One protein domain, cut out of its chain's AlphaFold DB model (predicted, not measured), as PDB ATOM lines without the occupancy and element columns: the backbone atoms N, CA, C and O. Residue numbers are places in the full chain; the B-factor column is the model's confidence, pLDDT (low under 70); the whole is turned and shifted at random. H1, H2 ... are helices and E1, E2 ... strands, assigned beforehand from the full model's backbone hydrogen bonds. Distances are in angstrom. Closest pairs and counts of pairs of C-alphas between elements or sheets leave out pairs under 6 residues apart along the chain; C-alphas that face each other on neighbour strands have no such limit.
ATOM      1  N   CYS A  69     176.675 177.049 133.655       86.56
ATOM      2  CA  CYS A  69     175.377 176.864 134.298       86.56
ATOM      3  C   CYS A  69     174.779 178.249 134.582       86.56
ATOM      4  O   CYS A  69     175.260 178.996 135.434       86.56
ATOM      5  N   GLY A  70     173.768 178.651 133.808       86.06
ATOM      6  CA  GLY A  70     173.224 180.010 133.883       86.06
ATOM      7  C   GLY A  70     174.272 181.076 133.533       86.06
ATOM      8  O   GLY A  70     174.765 181.115 132.407       86.06
ATOM      9  N   ASN A  71     174.589 181.947 134.497       85.38
ATOM     10  CA  ASN A  71     175.632 182.978 134.375       85.38
ATOM     11  C   ASN A  71     177.001 182.528 134.911       85.38
ATOM     12  O   ASN A  71     177.974 183.270 134.778       85.38
ATOM     13  N   SER A  72     177.062 181.355 135.536       82.81
ATOM     14  CA  SER A  72     178.269 180.791 136.125       82.81
ATOM     15  C   SER A  72     179.010 179.983 135.069       82.81
ATOM     16  O   SER A  72     178.385 179.213 134.332       82.81
ATOM     17  N   TYR A  73     180.325 180.154 134.964       87.62
ATOM     18  CA  TYR A  73     181.136 179.391 134.025       87.62
ATOM     19  C   TYR A  73     182.558 179.194 134.530       87.62
ATOM     20  O   TYR A  73     183.046 179.985 135.331       87.62
ATOM     21  N   VAL A  74     183.194 178.131 134.050       86.38
ATOM     22  CA  VAL A  74     184.623 177.881 134.233       86.38
ATOM     23  C   VAL A  74     185.151 177.095 133.043       86.38
ATOM     24  O   VAL A  74     184.457 176.248 132.471       86.38
ATOM     25  N   SER A  75     186.381 177.387 132.663       86.06
ATOM     26  CA  SER A  75     187.143 176.635 131.678       86.06
ATOM     27  C   SER A  75     188.168 175.727 132.353       86.06
ATOM     28  O   SER A  75     188.545 175.916 133.511       86.06
ATOM     29  N   ARG A  76     188.652 174.726 131.619       85.38
ATOM     30  CA  ARG A  76     189.771 173.899 132.089       85.38
ATOM     31  C   ARG A  76     190.996 174.754 132.385       85.38
ATOM     32  O   ARG A  76     191.548 174.657 133.470       85.38
ATOM     33  N   GLY A  77     191.350 175.652 131.466       80.31
ATOM     34  CA  GLY A  77     192.489 176.553 131.621       80.31
ATOM     35  C   GLY A  77     192.398 177.442 132.862       80.31
ATOM     36  O   GLY A  77     193.422 177.712 133.481       80.31
ATOM     37  N   GLU A  78     191.195 177.852 133.275       82.81
ATOM     38  CA  GLU A  78     191.014 178.565 134.544       82.81
ATOM     39  C   GLU A  78     191.330 177.680 135.749       82.81
ATOM     40  O   GLU A  78     192.052 178.142 136.625       82.81
ATOM     41  N   LEU A  79     190.871 176.420 135.780       82.88
ATOM     42  CA  LEU A  79     191.185 175.462 136.855       82.88
ATOM     43  C   LEU A  79     192.685 175.143 136.945       82.88
ATOM     44  O   LEU A  79     193.238 175.040 138.041       82.88
ATOM     45  N   GLU A  80     193.363 175.022 135.808       80.50
ATOM     46  CA  GLU A  80     194.817 174.804 135.773       80.50
ATOM     47  C   GLU A  80     195.615 176.102 135.986       80.50
ATOM     48  O   GLU A  80     196.829 176.071 136.165       80.50
ATOM     49  N   GLY A  81     194.944 177.257 135.979       71.38
ATOM     50  CA  GLY A  81     195.520 178.566 136.278       71.38
ATOM     51  C   GLY A  81     195.545 178.916 137.769       71.38
ATOM     52  O   GLY A  81     196.083 179.964 138.136       71.38
ATOM     53  N   PHE A  82     194.968 178.073 138.635       72.81
ATOM     54  CA  PHE A  82     194.973 178.292 140.083       72.81
ATOM     55  C   PHE A  82     196.394 178.212 140.667       72.81
ATOM     56  O   PHE A  82     197.245 177.493 140.140       72.81
ATOM     57  N   PRO A  83     196.662 178.882 141.809       69.50
ATOM     58  CA  PRO A  83     197.926 178.732 142.536       69.50
ATOM     59  C   PRO A  83     198.264 177.272 142.872       69.50
ATOM     60  O   PRO A  83     199.436 176.910 142.929       69.50
ATOM     61  N   LEU A  84     197.231 176.451 143.089       73.62
ATOM     62  CA  LEU A  84     197.302 174.994 143.136       73.62
ATOM     63  C   LEU A  84     196.531 174.452 141.927       73.62
ATOM     64  O   LEU A  84     195.306 174.339 141.996       73.62
ATOM     65  N   PRO A  85     197.215 174.185 140.803       76.69
ATOM     66  CA  PRO A  85     196.548 173.890 139.549       76.69
ATOM     67  C   PRO A  85     195.932 172.490 139.571       76.69
ATOM     68  O   PRO A  85     196.591 171.495 139.900       76.69
ATOM     69  N   PHE A  86     194.658 172.411 139.191       82.00
ATOM     70  CA  PHE A  86     193.998 171.134 138.935       82.00
ATOM     71  C   PHE A  86     194.526 170.532 137.628       82.00
ATOM     72  O   PHE A  86     194.853 171.260 136.700       82.00
ATOM     73  N   ASN A  87     194.600 169.208 137.549       84.75
ATOM     74  CA  ASN A  87     194.897 168.466 136.332       84.75
ATOM     75  C   ASN A  87     193.578 168.025 135.690       84.75
ATOM     76  O   ASN A  87     192.911 167.098 136.160       84.75
ATOM     77  N   THR A  88     193.202 168.705 134.609       85.62
ATOM     78  CA  THR A  88     191.932 168.489 133.909       85.62
ATOM     79  C   THR A  88     192.080 167.714 132.599       85.62
ATOM     80  O   THR A  88     191.067 167.380 131.981       85.62
ATOM     81  N   GLU A  89     193.309 167.367 132.201       82.12
ATOM     82  CA  GLU A  89     193.624 166.622 130.974       82.12
ATOM     83  C   GLU A  89     192.872 165.282 130.910       82.12
ATOM     84  O   GLU A  89     192.265 164.936 129.897       82.12
ATOM     85  N   GLY A  90     192.848 164.549 132.028       83.12
ATOM     86  CA  GLY A  90     192.139 163.273 132.156       83.12
ATOM     87  C   GLY A  90     190.652 163.391 132.511       83.12
ATOM     88  O   GLY A  90     189.970 162.371 132.632       83.12
ATOM     89  N   VAL A  91     190.131 164.607 132.713       87.56
ATOM     90  CA  VAL A  91     188.767 164.826 133.208       87.56
ATOM     91  C   VAL A  91     187.791 165.017 132.053       87.56
ATOM     92  O   VAL A  91     187.902 165.926 131.224       87.56
ATOM     93  N   SER A  92     186.774 164.154 132.031       89.88
ATOM     94  CA  SER A  92     185.743 164.174 130.997       89.88
ATOM     95  C   SER A  92     184.958 165.491 130.985       89.88
ATOM     96  O   SER A  92     184.721 166.111 132.023       89.88
ATOM     97  N   ASP A  93     184.489 165.889 129.800       90.25
ATOM     98  CA  ASP A  93     183.582 167.033 129.646       90.25
ATOM     99  C   ASP A  93     182.308 166.889 130.498       90.25
ATOM    100  O   ASP A  93     181.781 167.882 130.993       90.25
ATOM    101  N   GLU A  94     181.807 165.664 130.687       92.44
ATOM    102  CA  GLU A  94     180.622 165.394 131.509       92.44
ATOM    103  C   GLU A  94     180.887 165.698 132.987       92.44
ATOM    104  O   GLU A  94     180.053 166.317 133.649       92.44
ATOM    105  N   THR A  95     182.065 165.319 133.493       91.94
ATOM    106  CA  THR A  95     182.504 165.646 134.856       91.94
ATOM    107  C   THR A  95     182.664 167.154 135.026       91.94
ATOM    108  O   THR A  95     182.167 167.705 136.006       91.94
ATOM    109  N   MET A  96     183.280 167.834 134.055       91.88
ATOM    110  CA  MET A  96     183.421 169.294 134.064       91.88
ATOM    111  C   MET A  96     182.063 170.006 134.038       91.88
ATOM    112  O   MET A  96     181.835 170.952 134.786       91.88
ATOM    113  N   GLN A  97     181.109 169.534 133.233       93.69
ATOM    114  CA  GLN A  97     179.764 170.107 133.218       93.69
ATOM    115  C   GLN A  97     179.010 169.836 134.528       93.69
ATOM    116  O   GLN A  97     178.277 170.703 135.013       93.69
ATOM    117  N   LYS A  98     179.185 168.645 135.114       93.88
ATOM    118  CA  LYS A  98     178.609 168.293 136.414       93.88
ATOM    119  C   LYS A  98     179.158 169.187 137.524       93.88
ATOM    120  O   LYS A  98     178.361 169.660 138.325       93.88
ATOM    121  N   LEU A  99     180.464 169.468 137.520       92.50
ATOM    122  CA  LEU A  99     181.112 170.408 138.438       92.50
ATOM    123  C   LEU A  99     180.371 171.751 138.445       92.50
ATOM    124  O   LEU A  99     179.856 172.149 139.482       92.50
ATOM    125  N   VAL A 100     180.230 172.408 137.289       92.75
ATOM    126  CA  VAL A 100     179.597 173.742 137.224       92.75
ATOM    127  C   VAL A 100     178.144 173.718 137.694       92.75
ATOM    128  O   VAL A 100     177.711 174.631 138.393       92.75
ATOM    129  N   ASN A 101     177.393 172.669 137.351       92.44
ATOM    130  CA  ASN A 101     176.005 172.521 137.791       92.44
ATOM    131  C   ASN A 101     175.904 172.354 139.313       92.44
ATOM    132  O   ASN A 101     175.096 173.025 139.949       92.44
ATOM    133  N   THR A 102     176.733 171.488 139.900       93.38
ATOM    134  CA  THR A 102     176.734 171.242 141.346       93.38
ATOM    135  C   THR A 102     177.166 172.485 142.119       93.38
ATOM    136  O   THR A 102     176.494 172.859 143.077       93.38
ATOM    137  N   VAL A 103     178.214 173.183 141.674       92.75
ATOM    138  CA  VAL A 103     178.678 174.423 142.317       92.75
ATOM    139  C   VAL A 103     177.588 175.498 142.288       92.75
ATOM    140  O   VAL A 103     177.342 176.152 143.302       92.75
ATOM    141  N   ASP A 104     176.897 175.668 141.155       92.56
ATOM    142  CA  ASP A 104     175.792 176.626 141.027       92.56
ATOM    143  C   ASP A 104     174.642 176.298 142.000       92.56
ATOM    144  O   ASP A 104     174.175 177.175 142.732       92.56
ATOM    145  N   GLU A 105     174.237 175.026 142.087       92.25
ATOM    146  CA  GLU A 105     173.191 174.564 143.007       92.25
ATOM    147  C   GLU A 105     173.573 174.748 144.483       92.25
ATOM    148  O   GLU A 105     172.775 175.276 145.268       92.25
ATOM    149  N   VAL A 106     174.790 174.358 144.875       93.12
ATOM    150  CA  VAL A 106     175.260 174.469 146.265       93.12
ATOM    151  C   VAL A 106     175.437 175.934 146.669       93.12
ATOM    152  O   VAL A 106     175.005 176.334 147.755       93.12
ATOM    153  N   THR A 107     175.957 176.772 145.769       90.50
ATOM    154  CA  THR A 107     176.090 178.220 145.991       90.50
ATOM    155  C   THR A 107     174.729 178.878 146.207       90.50
ATOM    156  O   THR A 107     174.555 179.651 147.153       90.50
ATOM    157  N   LYS A 108     173.719 178.538 145.391       91.31
ATOM    158  CA  LYS A 108     172.333 178.997 145.604       91.31
ATOM    159  C   LYS A 108     171.790 178.545 146.952       91.31
ATOM    160  O   LYS A 108     171.167 179.345 147.650       91.31
ATOM    161  N   GLY A 109     172.074 177.301 147.339       90.94
ATOM    162  CA  GLY A 109     171.739 176.762 148.653       90.94
ATOM    163  C   GLY A 109     172.322 177.597 149.796       90.94
ATOM    164  O   GLY A 109     171.583 177.991 150.701       90.94
ATOM    165  N   ARG A 110     173.617 177.938 149.729       91.44
ATOM    166  CA  ARG A 110     174.305 178.775 150.732       91.44
ATOM    167  C   ARG A 110     173.808 180.216 150.766       91.44
ATOM    168  O   ARG A 110     173.745 180.818 151.835       91.44
ATOM    169  N   LEU A 111     173.441 180.773 149.616       89.50
ATOM    170  CA  LEU A 111     172.905 182.131 149.505       89.50
ATOM    171  C   LEU A 111     171.394 182.218 149.780       89.50
ATOM    172  O   LEU A 111     170.842 183.318 149.770       89.50
ATOM    173  N   HIS A 112     170.728 181.085 150.039       90.69
ATOM    174  CA  HIS A 112     169.271 180.974 150.164       90.69
ATOM    175  C   HIS A 112     168.513 181.556 148.960       90.69
ATOM    176  O   HIS A 112     167.439 182.145 149.104       90.69
ATOM    177  N   LEU A 113     169.084 181.393 147.766       89.69
ATOM    178  CA  LEU A 113     168.472 181.810 146.511       89.69
ATOM    179  C   LEU A 113     167.599 180.682 145.955       89.69
ATOM    180  O   LEU A 113     167.913 179.504 146.143       89.69
ATOM    181  N   PRO A 114     166.504 181.015 145.260       87.00
ATOM    182  CA  PRO A 114     165.695 180.002 144.611       87.00
ATOM    183  C   PRO A 114     166.443 179.437 143.391       87.00
ATOM    184  O   PRO A 114     167.277 180.108 142.780       87.00
ATOM    185  N   SER A 115     166.165 178.179 143.043       80.69
ATOM    186  CA  SER A 115     166.914 177.437 142.018       80.69
ATOM    187  C   SER A 115     166.860 178.076 140.622       80.69
ATOM    188  O   SER A 115     167.788 177.905 139.833       80.69
ATOM    189  N   ASP A 116     165.795 178.824 140.332       82.88
ATOM    190  CA  ASP A 116     165.546 179.541 139.079       82.88
ATOM    191  C   ASP A 116     166.272 180.893 138.983       82.88
ATOM    192  O   ASP A 116     166.379 181.460 137.894       82.88
ATOM    193  N   MET A 117     166.803 181.411 140.093       85.50
ATOM    194  CA  MET A 117     167.570 182.651 140.087       85.50
ATOM    195  C   MET A 117     168.961 182.422 139.496       85.50
ATOM    196  O   MET A 117     169.612 181.422 139.771       85.50
ATOM    197  N   LEU A 118     169.442 183.362 138.685       87.12
ATOM    198  CA  LEU A 118     170.807 183.321 138.161       87.12
ATOM    199  C   LEU A 118     171.778 183.912 139.186       87.12
ATOM    200  O   LEU A 118     171.500 184.968 139.760       87.12
ATOM    201  N   LEU A 119     172.930 183.266 139.377       85.38
ATOM    202  CA  LEU A 119     174.007 183.824 140.188       85.38
ATOM    203  C   LEU A 119     174.602 185.069 139.514       85.38
ATOM    204  O   LEU A 119     174.663 185.182 138.287       85.38
ATOM    205  N   ASN A 120     175.035 186.024 140.332       84.62
ATOM    206  CA  ASN A 120     175.726 187.223 139.877       84.62
ATOM    207  C   ASN A 120     177.177 187.194 140.362       84.62
ATOM    208  O   ASN A 120     177.483 187.765 141.401       84.62
ATOM    209  N   LEU A 121     178.078 186.583 139.590       80.88
ATOM    210  CA  LEU A 121     179.504 186.496 139.940       80.88
ATOM    211  C   LEU A 121     180.229 187.857 139.984       80.88
ATOM    212  O   LEU A 121     181.367 187.930 140.428       80.88
ATOM    213  N   LYS A 122     179.591 188.951 139.534       83.69
ATOM    214  CA  LYS A 122     180.130 190.315 139.693       83.69
ATOM    215  C   LYS A 122     179.953 190.862 141.109       83.69
ATOM    216  O   LYS A 122     180.571 191.866 141.448       83.69
ATOM    217  N   ASP A 123     179.051 190.271 141.887       85.19
ATOM    218  CA  ASP A 123     178.929 190.553 143.310       85.19
ATOM    219  C   ASP A 123     180.026 189.785 144.052       85.19
ATOM    220  O   ASP A 123     180.072 188.562 143.974       85.19
ATOM    221  N   GLU A 124     180.898 190.507 144.758       87.75
ATOM    222  CA  GLU A 124     182.084 189.956 145.435       87.75
ATOM    223  C   GLU A 124     181.717 188.787 146.357       87.75
ATOM    224  O   GLU A 124     182.288 187.709 146.254       87.75
ATOM    225  N   LYS A 125     180.661 188.944 147.164       86.88
ATOM    226  CA  LYS A 125     180.205 187.901 148.088       86.88
ATOM    227  C   LYS A 125     179.711 186.649 147.358       86.88
ATOM    228  O   LYS A 125     179.965 185.533 147.804       86.88
ATOM    229  N   THR A 126     178.956 186.832 146.280       84.94
ATOM    230  CA  THR A 126     178.458 185.722 145.459       84.94
ATOM    231  C   THR A 126     179.611 185.005 144.762       84.94
ATOM    232  O   THR A 126     179.630 183.778 144.756       84.94
ATOM    233  N   GLY A 127     180.573 185.756 144.218       85.88
ATOM    234  CA  GLY A 127     181.782 185.221 143.598       85.88
ATOM    235  C   GLY A 127     182.639 184.430 144.583       85.88
ATOM    236  O   GLY A 127     182.977 183.290 144.292       85.88
ATOM    237  N   ASP A 128     182.918 184.979 145.765       88.12
ATOM    238  CA  ASP A 128     183.733 184.319 146.793       88.12
ATOM    239  C   ASP A 128     183.138 182.980 147.236       88.12
ATOM    240  O   ASP A 128     183.842 181.974 147.303       88.12
ATOM    241  N   ILE A 129     181.825 182.946 147.496       88.62
ATOM    242  CA  ILE A 129     181.130 181.706 147.867       88.62
ATOM    243  C   ILE A 129     181.184 180.707 146.712       88.62
ATOM    244  O   ILE A 129     181.429 179.528 146.939       88.62
ATOM    245  N   TRP A 130     180.972 181.170 145.480       90.69
ATOM    246  CA  TRP A 130     181.002 180.300 144.311       90.69
ATOM    247  C   TRP A 130     182.384 179.672 144.091       90.69
ATOM    248  O   TRP A 130     182.471 178.473 143.838       90.69
ATOM    249  N   TRP A 131     183.462 180.444 144.249       88.62
ATOM    250  CA  TRP A 131     184.834 179.937 144.139       88.62
ATOM    251  C   TRP A 131     185.201 178.972 145.273       88.62
ATOM    252  O   TRP A 131     185.832 177.948 145.014       88.62
ATOM    253  N   GLU A 132     184.767 179.242 146.508       89.75
ATOM    254  CA  GLU A 132     184.944 178.319 147.640       89.75
ATOM    255  C   GLU A 132     184.247 176.972 147.370       89.75
ATOM    256  O   GLU A 132     184.849 175.909 147.530       89.75
ATOM    257  N   GLU A 133     182.995 177.008 146.905       91.62
ATOM    258  CA  GLU A 133     182.237 175.800 146.561       91.62
ATOM    259  C   GLU A 133     182.821 175.058 145.358       91.62
ATOM    260  O   GLU A 133     182.756 173.828 145.301       91.62
ATOM    261  N   LEU A 134     183.428 175.776 144.413       90.44
ATOM    262  CA  LEU A 134     184.124 175.178 143.281       90.44
ATOM    263  C   LEU A 134     185.306 174.323 143.736       90.44
ATOM    264  O   LEU A 134     185.393 173.165 143.334       90.44
ATOM    265  N   GLU A 135     186.162 174.829 144.626       88.69
ATOM    266  CA  GLU A 135     187.272 174.033 145.162       88.69
ATOM    267  C   GLU A 135     186.793 172.799 145.934       88.69
ATOM    268  O   GLU A 135     187.374 171.718 145.800       88.69
ATOM    269  N   ILE A 136     185.735 172.940 146.740       90.00
ATOM    270  CA  ILE A 136     185.147 171.823 147.492       90.00
ATOM    271  C   ILE A 136     184.610 170.770 146.521       90.00
ATOM    272  O   ILE A 136     184.957 169.593 146.634       90.00
ATOM    273  N   THR A 137     183.835 171.191 145.523       91.44
ATOM    274  CA  THR A 137     183.225 170.284 144.544       91.44
ATOM    275  C   THR A 137     184.281 169.601 143.673       91.44
ATOM    276  O   THR A 137     184.149 168.415 143.378       91.44
ATOM    277  N   CYS A 138     185.369 170.289 143.305       89.06
ATOM    278  CA  CYS A 138     186.505 169.665 142.618       89.06
ATOM    279  C   CYS A 138     187.089 168.500 143.433       89.06
ATOM    280  O   CYS A 138     187.389 167.449 142.865       89.06
ATOM    281  N   ARG A 139     187.203 168.650 144.761       87.50
ATOM    282  CA  ARG A 139     187.669 167.574 145.656       87.50
ATOM    283  C   ARG A 139     186.652 166.440 145.769       87.50
ATOM    284  O   ARG A 139     187.049 165.280 145.765       87.50
ATOM    285  N   GLU A 140     185.358 166.751 145.844       90.69
ATOM    286  CA  GLU A 140     184.290 165.736 145.875       90.69
ATOM    287  C   GLU A 140     184.193 164.929 144.574       90.69
ATOM    288  O   GLU A 140     183.833 163.753 144.599       90.69
ATOM    289  N   LEU A 141     184.523 165.548 143.437       89.19
ATOM    290  CA  LEU A 141     184.595 164.901 142.126       89.19
ATOM    291  C   LEU A 141     185.951 164.238 141.847       89.19
ATOM    292  O   LEU A 141     186.158 163.756 140.735       89.19
ATOM    293  N   GLU A 142     186.850 164.210 142.836       88.50
ATOM    294  CA  GLU A 142     188.188 163.614 142.750       88.50
ATOM    295  C   GLU A 142     189.007 164.146 141.559       88.50
ATOM    296  O   GLU A 142     189.791 163.416 140.950       88.50
TER     297      GLU A 142
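AT A GLANCE: This is residues 69 to 142 of the 151 residues of an uncharacterized protein of Bacteroides fragilis (UniProt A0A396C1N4). Two long helices, H2 and H3, cross near their middles as a slanted X, and the short strand E1 packs on H2 through Tyr 73 and Val 100. The one-turn helix H1 follows E1 directly, and two long loops, residues 81 to 92 and residues 112 to 123, lie towards opposite ends of the longest axis. The printed part has 74 residues, with one named strand and three named helices in the order E1, H1, H2, H3; the class is mostly helix. The whole is compact, with a radius of gyration of the C-alphas of 12.0 A and spans of 34 by 24 by 19 A.

HOW THE PARTS SIT: Strand E1, residues 72 to 75, pairs with no named strand. It meets helix H1, residues 76 to 80, only through their link, which is tight, with 0 residues between them. Helix H2, residues 93 to 111, has 4 pairs of C-alphas within 8 A of E1, the closest being those of Tyr 73 and Val 100, 6.7 A apart. H1 and H2 are apart, but only just, with their closest C-alphas 8.1 A apart. H2 and helix H3, residues 124 to 140, touch, with 17 pairs of C-alphas within 8 A. Their closest C-alphas are those of Val 103 and Leu 134, 5.6 A apart, and their centres are 9.2 A apart. Their lines stand at a steep tilt of 49 degrees, and they run opposite ways. H3 is apart from both E1 and H1. In H1, H2 and H3 every backbone pair of O i and N i+4 is within hydrogen-bond range.

IN THESE COORDINATES: E1 runs from Ser 72, with its C-alpha at (178.269, 180.791, 136.125), to Ser 75. H1 runs from Arg 76 to Glu 80. H2, the longest helix with 19 residues, begins at Asp 93, with its C-alpha at (183.582, 167.033, 129.646), ends at Leu 111 and measures 27.1 A from first to last C-alpha. H3 has 17 residues, from Glu 124 to Glu 140, and measures 24.3 A; its last C-alpha is at (184.290, 165.736, 145.875).

THE WHOLE: The two C-alphas farthest apart are those of Glu 89 and His 112, 34.2 A. The C-alphas of Cys 69 and Glu 142, the first and last printed residues, are 20.3 A apart. The links from H1 to H2 and from H2 to H3 are long, with 12 residues each. The printed part has no cut. The mean pLDDT of the printed part of this predicted model is 86.9, and one printed residue, Pro 83, is under 70.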